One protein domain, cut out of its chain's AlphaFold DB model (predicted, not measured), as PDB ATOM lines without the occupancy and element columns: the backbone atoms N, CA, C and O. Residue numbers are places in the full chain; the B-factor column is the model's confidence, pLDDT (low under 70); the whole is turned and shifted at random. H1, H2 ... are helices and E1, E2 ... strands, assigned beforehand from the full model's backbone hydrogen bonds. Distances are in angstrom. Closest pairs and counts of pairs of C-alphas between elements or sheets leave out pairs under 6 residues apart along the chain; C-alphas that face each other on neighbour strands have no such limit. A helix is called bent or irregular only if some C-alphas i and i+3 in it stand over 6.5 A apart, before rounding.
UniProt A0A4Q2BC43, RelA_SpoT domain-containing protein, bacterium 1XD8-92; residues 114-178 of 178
ATOM      1  N   LEU A 114      60.454 131.462  92.780       95.00
ATOM      2  CA  LEU A 114      59.966 130.099  92.585       95.00
ATOM      3  C   LEU A 114      60.705 129.132  93.517       95.00
ATOM      4  O   LEU A 114      60.070 128.311  94.180       95.00
ATOM      5  N   PHE A 115      62.027 129.291  93.621       94.00
ATOM      6  CA  PHE A 115      62.871 128.548  94.547       94.00
ATOM      7  C   PHE A 115      63.498 129.489  95.574       94.00
ATOM      8  O   PHE A 115      63.767 130.658  95.305       94.00
ATOM      9  N   LYS A 116      63.724 128.989  96.791       92.12
ATOM     10  CA  LYS A 116      64.351 129.805  97.844       92.12
ATOM     11  C   LYS A 116      65.827 130.054  97.535       92.12
ATOM     12  O   LYS A 116      66.349 131.093  97.905       92.12
ATOM     13  N   GLU A 117      66.482 129.123  96.852       94.38
ATOM     14  CA  GLU A 117      67.892 129.178  96.473       94.38
ATOM     15  C   GLU A 117      68.184 130.342  95.512       94.38
ATOM     16  O   GLU A 117      69.235 130.974  95.634       94.38
ATOM     17  N   ASP A 118      67.217 130.704  94.656       96.69
ATOM     18  CA  ASP A 118      67.290 131.857  93.742       96.69
ATOM     19  C   ASP A 118      67.491 133.183  94.486       96.69
ATOM     20  O   ASP A 118      67.977 134.168  93.924       96.69
ATOM     21  N   TRP A 119      67.171 133.216  95.784       96.94
ATOM     22  CA  TRP A 119      67.411 134.382  96.620       96.94
ATOM     23  C   TRP A 119      68.880 134.810  96.627       96.94
ATOM     24  O   TRP A 119      69.133 136.002  96.766       96.94
ATOM     25  N   LEU A 120      69.843 133.895  96.455       96.94
ATOM     26  CA  LEU A 120      71.258 134.273  96.375       96.94
ATOM     27  C   LEU A 120      71.521 135.207  95.192       96.94
ATOM     28  O   LEU A 120      72.112 136.267  95.383       96.94
ATOM     29  N   GLY A 121      70.999 134.869  94.013       97.62
ATOM     30  CA  GLY A 121      71.125 135.712  92.827       97.62
ATOM     31  C   GLY A 121      70.389 137.046  92.981       97.62
ATOM     32  O   GLY A 121      70.917 138.101  92.629       97.62
ATOM     33  N   VAL A 122      69.206 137.039  93.609       97.81
ATOM     34  CA  VAL A 122      68.490 138.282  93.959       97.81
ATOM     35  C   VAL A 122      69.292 139.135  94.940       97.81
ATOM     36  O   VAL A 122      69.369 140.351  94.782       97.81
ATOM     37  N   HIS A 123      69.889 138.522  95.961       97.94
ATOM     38  CA  HIS A 123      70.697 139.211  96.959       97.94
ATOM     39  C   HIS A 123      71.909 139.874  96.305       97.94
ATOM     40  O   HIS A 123      72.116 141.070  96.497       97.94
ATOM     41  N   GLU A 124      72.661 139.142  95.485       97.81
ATOM     42  CA  GLU A 124      73.806 139.680  94.746       97.81
ATOM     43  C   GLU A 124      73.395 140.835  93.826       97.81
ATOM     44  O   GLU A 124      74.019 141.898  93.862       97.81
ATOM     45  N   PHE A 125      72.291 140.682  93.088       98.25
ATOM     46  CA  PHE A 125      71.741 141.736  92.237       98.25
ATOM     47  C   PHE A 125      71.390 143.004  93.034       98.25
ATOM     48  O   PHE A 125      71.813 144.111  92.683       98.25
ATOM     49  N   LEU A 126      70.638 142.864  94.133       97.62
ATOM     50  CA  LEU A 126      70.224 143.999  94.961       97.62
ATOM     51  C   LEU A 126      71.421 144.659  95.658       97.62
ATOM     52  O   LEU A 126      71.483 145.886  95.722       97.62
ATOM     53  N   MET A 127      72.389 143.878  96.143       97.25
ATOM     54  CA  MET A 127      73.608 144.398  96.773       97.25
ATOM     55  C   MET A 127      74.566 145.047  95.773       97.25
ATOM     56  O   MET A 127      75.309 145.947  96.154       97.25
ATOM     57  N   GLY A 128      74.567 144.633  94.508       96.94
ATOM     58  CA  GLY A 128      75.323 145.320  93.461       96.94
ATOM     59  C   GLY A 128      74.734 146.689  93.114       96.94
ATOM     60  O   GLY A 128      75.471 147.607  92.764       96.94
ATOM     61  N   LYS A 129      73.407 146.841  93.231       95.44
ATOM     62  CA  LYS A 129      72.683 148.026  92.748       95.44
ATOM     63  C   LYS A 129      72.300 149.033  93.834       95.44
ATOM     64  O   LYS A 129      72.228 150.221  93.541       95.44
ATOM     65  N   PHE A 130      72.027 148.572  95.056       95.75
ATOM     66  CA  PHE A 130      71.389 149.374  96.112       95.75
ATOM     67  C   PHE A 130      72.100 149.316  97.470       95.75
ATOM     68  O   PHE A 130      71.552 149.802  98.455       95.75
ATOM     69  N   ARG A 131      73.297 148.722  97.560       94.94
ATOM     70  CA  ARG A 131      74.024 148.560  98.835       94.94
ATOM     71  C   ARG A 131      74.215 149.876  99.587       94.94
ATOM     72  O   ARG A 131      73.960 149.917 100.785       94.94
ATOM     73  N   ASP A 132      74.604 150.935  98.885       93.88
ATOM     74  CA  ASP A 132      74.872 152.244  99.501       93.88
ATOM     75  C   ASP A 132      73.592 153.000  99.900       93.88
ATOM     76  O   ASP A 132      73.662 154.034 100.560       93.88
ATOM     77  N   ASP A 133      72.423 152.493  99.499       93.50
ATOM     78  CA  ASP A 133      71.111 153.074  99.790       93.50
ATOM     79  C   ASP A 133      70.350 152.285 100.875       93.50
ATOM     80  O   ASP A 133      69.191 152.593 101.177       93.50
ATOM     81  N   LEU A 134      70.966 151.251 101.463       94.31
ATOM     82  CA  LEU A 134      70.363 150.478 102.549       94.31
ATOM     83  C   LEU A 134      70.251 151.320 103.824       94.31
ATOM     84  O   LEU A 134      71.219 151.921 104.282       94.31
ATOM     85  N   ALA A 135      69.058 151.335 104.418       91.94
ATOM     86  CA  ALA A 135      68.764 152.149 105.598       91.94
ATOM     87  C   ALA A 135      68.764 151.363 106.916       91.94
ATOM     88  O   ALA A 135      68.842 151.965 107.985       91.94
ATOM     89  N   GLU A 136      68.640 150.040 106.849       91.38
ATOM     90  CA  GLU A 136      68.635 149.134 107.997       91.38
ATOM     91  C   GLU A 136      69.403 147.856 107.647       91.38
ATOM     92  O   GLU A 136      69.587 147.520 106.474       91.38
ATOM     93  N   GLU A 137      69.837 147.139 108.681       93.50
ATOM     94  CA  GLU A 137      70.444 145.826 108.521       93.50
ATOM     95  C   GLU A 137      69.434 144.833 107.930       93.50
ATOM     96  O   GLU A 137      68.255 144.808 108.293       93.50
ATOM     97  N   LEU A 138      69.904 144.017 106.992       96.19
ATOM     98  CA  LEU A 138      69.077 143.037 106.303       96.19
ATOM     99  C   LEU A 138      68.724 141.885 107.238       96.19
ATOM    100  O   LEU A 138      69.582 141.376 107.961       96.19
ATOM    101  N   PHE A 139      67.489 141.400 107.153       95.56
ATOM    102  CA  PHE A 139      67.058 140.246 107.933       95.56
ATOM    103  C   PHE A 139      66.131 139.320 107.149       95.56
ATOM    104  O   PHE A 139      65.396 139.737 106.248       95.56
ATOM    105  N   ALA A 140      66.149 138.045 107.524       95.81
ATOM    106  CA  ALA A 140      65.285 137.001 107.013       95.81
ATOM    107  C   ALA A 140      64.445 136.402 108.140       95.81
ATOM    108  O   ALA A 140      64.974 135.977 109.168       95.81
ATOM    109  N   TYR A 141      63.137 136.321 107.914       94.94
ATOM    110  CA  TYR A 141      62.277 135.423 108.662       94.94
ATOM    111  C   TYR A 141      62.359 134.026 108.054       94.94
ATOM    112  O   TYR A 141      62.165 133.863 106.846       94.94
ATOM    113  N   ILE A 142      62.632 133.028 108.890       91.81
ATOM    114  CA  ILE A 142      62.647 131.612 108.505       91.81
ATOM    115  C   ILE A 142      61.748 130.804 109.440       91.81
ATOM    116  O   ILE A 142      61.475 131.222 110.564       91.81
ATOM    117  N   HIS A 143      61.295 129.633 108.996       87.94
ATOM    118  CA  HIS A 143      60.559 128.731 109.872       87.94
ATOM    119  C   HIS A 143      61.518 127.900 110.729       87.94
ATOM    120  O   HIS A 143      62.620 127.546 110.299       87.94
ATOM    121  N   LYS A 144      61.081 127.516 111.932       81.56
ATOM    122  CA  LYS A 144      61.838 126.591 112.778       81.56
ATOM    123  C   LYS A 144      62.018 125.251 112.051       81.56
ATOM    124  O   LYS A 144      61.039 124.599 111.704       81.56
ATOM    125  N   GLY A 145      63.268 124.846 111.837       80.19
ATOM    126  CA  GLY A 145      63.623 123.634 111.088       80.19
ATOM    127  C   GLY A 145      64.013 123.876 109.625       80.19
ATOM    128  O   GLY A 145      64.501 122.952 108.980       80.19
ATOM    129  N   ASP A 146      63.867 125.100 109.109       84.00
ATOM    130  CA  ASP A 146      64.468 125.462 107.826       84.00
ATOM    131  C   ASP A 146      65.997 125.497 107.935       84.00
ATOM    132  O   ASP A 146      66.561 125.896 108.957       84.00
ATOM    133  N   SER A 147      66.676 125.138 106.843       85.44
ATOM    134  CA  SER A 147      68.119 125.345 106.759       85.44
ATOM    135  C   SER A 147      68.454 126.833 106.831       85.44
ATOM    136  O   SER A 147      67.937 127.637 106.051       85.44
ATOM    137  N   ARG A 148      69.374 127.174 107.734       91.06
ATOM    138  CA  ARG A 148      69.921 128.525 107.906       91.06
ATOM    139  C   ARG A 148      71.047 128.841 106.921       91.06
ATOM    140  O   ARG A 148      71.268 130.011 106.622       91.06
ATOM    141  N   SER A 149      71.692 127.809 106.368       92.19
ATOM    142  CA  SER A 149      72.915 127.917 105.556       92.19
ATOM    143  C   SER A 149      72.809 128.880 104.373       92.19
ATOM    144  O   SER A 149      73.791 129.510 103.993       92.19
ATOM    145  N   LEU A 150      71.611 129.019 103.801       91.81
ATOM    146  CA  LEU A 150      71.349 129.944 102.707       91.81
ATOM    147  C   LEU A 150      71.643 131.398 103.127       91.81
ATOM    148  O   LEU A 150      72.334 132.124 102.410       91.81
ATOM    149  N   TYR A 151      71.169 131.783 104.314       94.31
ATOM    150  CA  TYR A 151      71.132 133.155 104.832       94.31
ATOM    151  C   TYR A 151      72.335 133.517 105.712       94.31
ATOM    152  O   TYR A 151      72.657 134.699 105.863       94.31
ATOM    153  N   GLU A 152      73.001 132.514 106.292       93.31
ATOM    154  CA  GLU A 152      74.143 132.700 107.187       93.31
ATOM    155  C   GLU A 152      75.252 133.550 106.546       93.31
ATOM    156  O   GLU A 152      75.616 133.386 105.375       93.31
ATOM    157  N   GLY A 153      75.757 134.508 107.327       93.31
ATOM    158  CA  GLY A 153      76.792 135.456 106.907       93.31
ATOM    159  C   GLY A 153      76.331 136.548 105.933       93.31
ATOM    160  O   GLY A 153      77.152 137.383 105.566       93.31
ATOM    161  N   LYS A 154      75.057 136.563 105.511       94.94
ATOM    162  CA  LYS A 154      74.521 137.553 104.552       94.94
ATOM    163  C   LYS A 154      73.452 138.458 105.153       94.94
ATOM    164  O   LYS A 154      73.393 139.636 104.816       94.94
ATOM    165  N   VAL A 155      72.600 137.907 106.016       95.75
ATOM    166  CA  VAL A 155      71.501 138.628 106.674       95.75
ATOM    167  C   VAL A 155      71.309 138.116 108.101       95.75
ATOM    168  O   VAL A 155      71.664 136.975 108.410       95.75
ATOM    169  N   GLN A 156      70.704 138.929 108.967       95.69
ATOM    170  CA  GLN A 156      70.248 138.454 110.271       95.69
ATOM    171  C   GLN A 156      69.126 137.430 110.108       95.69
ATOM    172  O   GLN A 156      68.253 137.579 109.256       95.69
ATOM    173  N   ILE A 157      69.121 136.395 110.942       94.44
ATOM    174  CA  ILE A 157      68.124 135.324 110.880       94.44
ATOM    175  C   ILE A 157      67.201 135.440 112.090       94.44
ATOM    176  O   ILE A 157      67.667 135.438 113.226       94.44
ATOM    177  N   ILE A 158      65.894 135.505 111.837       92.38
ATOM    178  CA  ILE A 158      64.851 135.572 112.863       92.38
ATOM    179  C   ILE A 158      63.879 134.406 112.644       92.38
ATOM    180  O   ILE A 158      63.192 134.349 111.627       92.38
ATOM    181  N   ASP A 159      63.784 133.476 113.593       86.12
ATOM    182  CA  ASP A 159      62.987 132.241 113.464       86.12
ATOM    183  C   ASP A 159      61.708 132.217 114.320       86.12
ATOM    184  O   ASP A 159      61.090 131.177 114.544       86.12
ATOM    185  N   GLU A 160      61.263 133.393 114.762       79.31
ATOM    186  CA  GLU A 160      60.096 133.561 115.636       79.31
ATOM    187  C   GLU A 160      58.762 133.692 114.881       79.31
ATOM    188  O   GLU A 160      57.702 133.845 115.497       79.31
ATOM    189  N   LYS A 161      58.787 133.729 113.542       81.75
ATOM    190  CA  LYS A 161      57.608 134.049 112.724       81.75
ATOM    191  C   LYS A 161      57.079 132.830 111.963       81.75
ATOM    192  O   LYS A 161      57.852 131.999 111.500       81.75
ATOM    193  N   PRO A 162      55.748 132.735 111.759       84.69
ATOM    194  CA  PRO A 162      55.137 131.621 111.031       84.69
ATOM    195  C   PRO A 162      55.302 131.727 109.504       84.69
ATOM    196  O   PRO A 162      54.682 130.964 108.772       84.69
ATOM    197  N   TYR A 163      56.086 132.685 109.007       87.06
ATOM    198  CA  TYR A 163      56.249 132.963 107.583       87.06
ATOM    199  C   TYR A 163      57.722 133.140 107.219       87.06
ATOM    200  O   TYR A 163      58.559 133.394 108.082       87.06
ATOM    201  N   ARG A 164      58.012 133.013 105.919       91.19
ATOM    202  CA  ARG A 164      59.351 133.147 105.346       91.19
ATOM    203  C   ARG A 164      59.427 134.391 104.475       91.19
ATOM    204  O   ARG A 164      58.573 134.580 103.608       91.19
ATOM    205  N   SER A 165      60.439 135.218 104.683       94.69
ATOM    206  CA  SER A 165      60.706 136.381 103.833       94.69
ATOM    207  C   SER A 165      62.078 136.960 104.124       94.69
ATOM    208  O   SER A 165      62.550 136.885 105.251       94.69
ATOM    209  N   VAL A 166      62.688 137.599 103.127       96.62
ATOM    210  CA  VAL A 166      63.898 138.406 103.317       96.62
ATOM    211  C   VAL A 166      63.557 139.868 103.083       96.62
ATOM    212  O   VAL A 166      62.852 140.199 102.129       96.62
ATOM    213  N   HIS A 167      64.016 140.731 103.980       97.12
ATOM    214  CA  HIS A 167      63.656 142.138 104.018       97.12
ATOM    215  C   HIS A 167      64.851 143.018 103.669       97.12
ATOM    216  O   HIS A 167      65.915 142.919 104.275       97.12
ATOM    217  N   TYR A 168      64.619 143.910 102.709       97.38
ATOM    218  CA  TYR A 168      65.527 144.979 102.319       97.38
ATOM    219  C   TYR A 168      64.810 146.301 102.555       97.38
ATOM    220  O   TYR A 168      63.675 146.473 102.101       97.38
ATOM    221  N   LEU A 169      65.463 147.231 103.250       95.81
ATOM    222  CA  LEU A 169      64.982 148.598 103.379       95.81
ATOM    223  C   LEU A 169      65.925 149.534 102.634       95.81
ATOM    224  O   LEU A 169      67.064 149.728 103.049       95.81
ATOM    225  N   ILE A 170      65.426 150.115 101.547       94.12
ATOM    226  CA  ILE A 170      66.162 151.046 100.692       94.12
ATOM    227  C   ILE A 170      65.578 152.441 100.901       94.12
ATOM    228  O   ILE A 170      64.356 152.613 100.834       94.12
ATOM    229  N   ARG A 171      66.434 153.434 101.144       90.12
ATOM    230  CA  ARG A 171      66.025 154.838 101.237       90.12
ATOM    231  C   ARG A 171      66.241 155.525  99.898       90.12
ATOM    232  O   ARG A 171      67.356 155.597  99.394       90.12
ATOM    233  N   ASP A 172      65.165 156.047  99.324       86.00
ATOM    234  CA  ASP A 172      65.268 156.847  98.109       86.00
ATOM    235  C   ASP A 172      65.814 158.241  98.448       86.00
ATOM    236  O   ASP A 172      65.150 159.042  99.112       86.00
ATOM    237  N   LYS A 173      67.017 158.538  97.943       73.31
ATOM    238  CA  LYS A 173      67.736 159.806  98.165       73.31
ATOM    239  C   LYS A 173      66.962 161.050  97.712       73.31
ATOM    240  O   LYS A 173      67.301 162.151  98.130       73.31
ATOM    241  N   LYS A 174      65.943 160.911  96.851       61.59
ATOM    242  CA  LYS A 174      65.117 162.031  96.368       61.59
ATOM    243  C   LYS A 174      63.884 162.291  97.234       61.59
ATOM    244  O   LYS A 174      63.227 163.307  97.029       61.59
ATOM    245  N   THR A 175      63.559 161.406  98.175       53.81
ATOM    246  CA  THR A 175      62.443 161.584  99.122       53.81
ATOM    247  C   THR A 175      62.858 162.118 100.494       53.81
ATOM    248  O   THR A 175      61.977 162.428 101.292       53.81
ATOM    249  N   ASP A 176      64.160 162.311 100.743       47.06
ATOM    250  CA  ASP A 176      64.733 162.914 101.963       47.06
ATOM    251  C   ASP A 176      64.540 164.451 102.011       47.06
ATOM    252  O   ASP A 176      65.463 165.221 102.271       47.06
ATOM    253  N   TYR A 177      63.318 164.930 101.761       37.56
ATOM    254  CA  TYR A 177      62.940 166.291 102.150       37.56
ATOM    255  C   TYR A 177      62.613 166.274 103.646       37.56
ATOM    256  O   TYR A 177      61.480 165.980 104.034       37.56
ATOM    257  N   ALA A 178      63.650 166.506 104.453       33.28
ATOM    258  CA  ALA A 178      63.526 166.981 105.829       33.28
ATOM    259  C   ALA A 178      62.972 168.413 105.862       33.28
ATOM    260  O   ALA A 178      63.264 169.180 104.912       33.28
TER     261      ALA A 178
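This is residues 114 to 178 of the 178 residues of the protein "RelA_SpoT domain-containing protein" of bacterium 1XD8-92 (UniProt A0A4Q2BC43). Little regular structure: a patch of three short strands amid loops, one helix off to its side, and a tail, residues 168 to 178, running out along the long axis. The 65 printed residues, 24 in named elements, hold H1, E1, E2, E3 along the chain, class mixed; the mixed sheet runs E2 E1 E3. It is only just loose, close to compact, radius of gyration of the C-alphas 13.4 A, elongated, 43 by 24 by 22 A.

E1, residues 139 to 141, is antiparallel to E3, residues 165 to 167; N 141 and O 165 are 2.8 A apart. E2, residues 156 to 158, is parallel to E1; N 140 and O 156 are 2.8 A apart. H1, residues 119 to 133, is not on the sheet; 8 of 11 O i to N i+4 pairs are within hydrogen-bond range.

H1, 19.3 A long from C-alpha 119 at (67.411, 134.382, 96.620), is irregular: C-alphas 129 and 132 are 8.3 A apart. E1, E2 and E3 measure 6.8, 6.6 and 6.5 A; E3 ends at C-alpha 167, (63.656, 142.138, 104.018).

The farthest C-alphas, Gly 145 and Ala 178, are 43.7 A apart. The printed part has no cut; the E1 to E2 link is long. Residues 174 to 178 have pLDDT under 70.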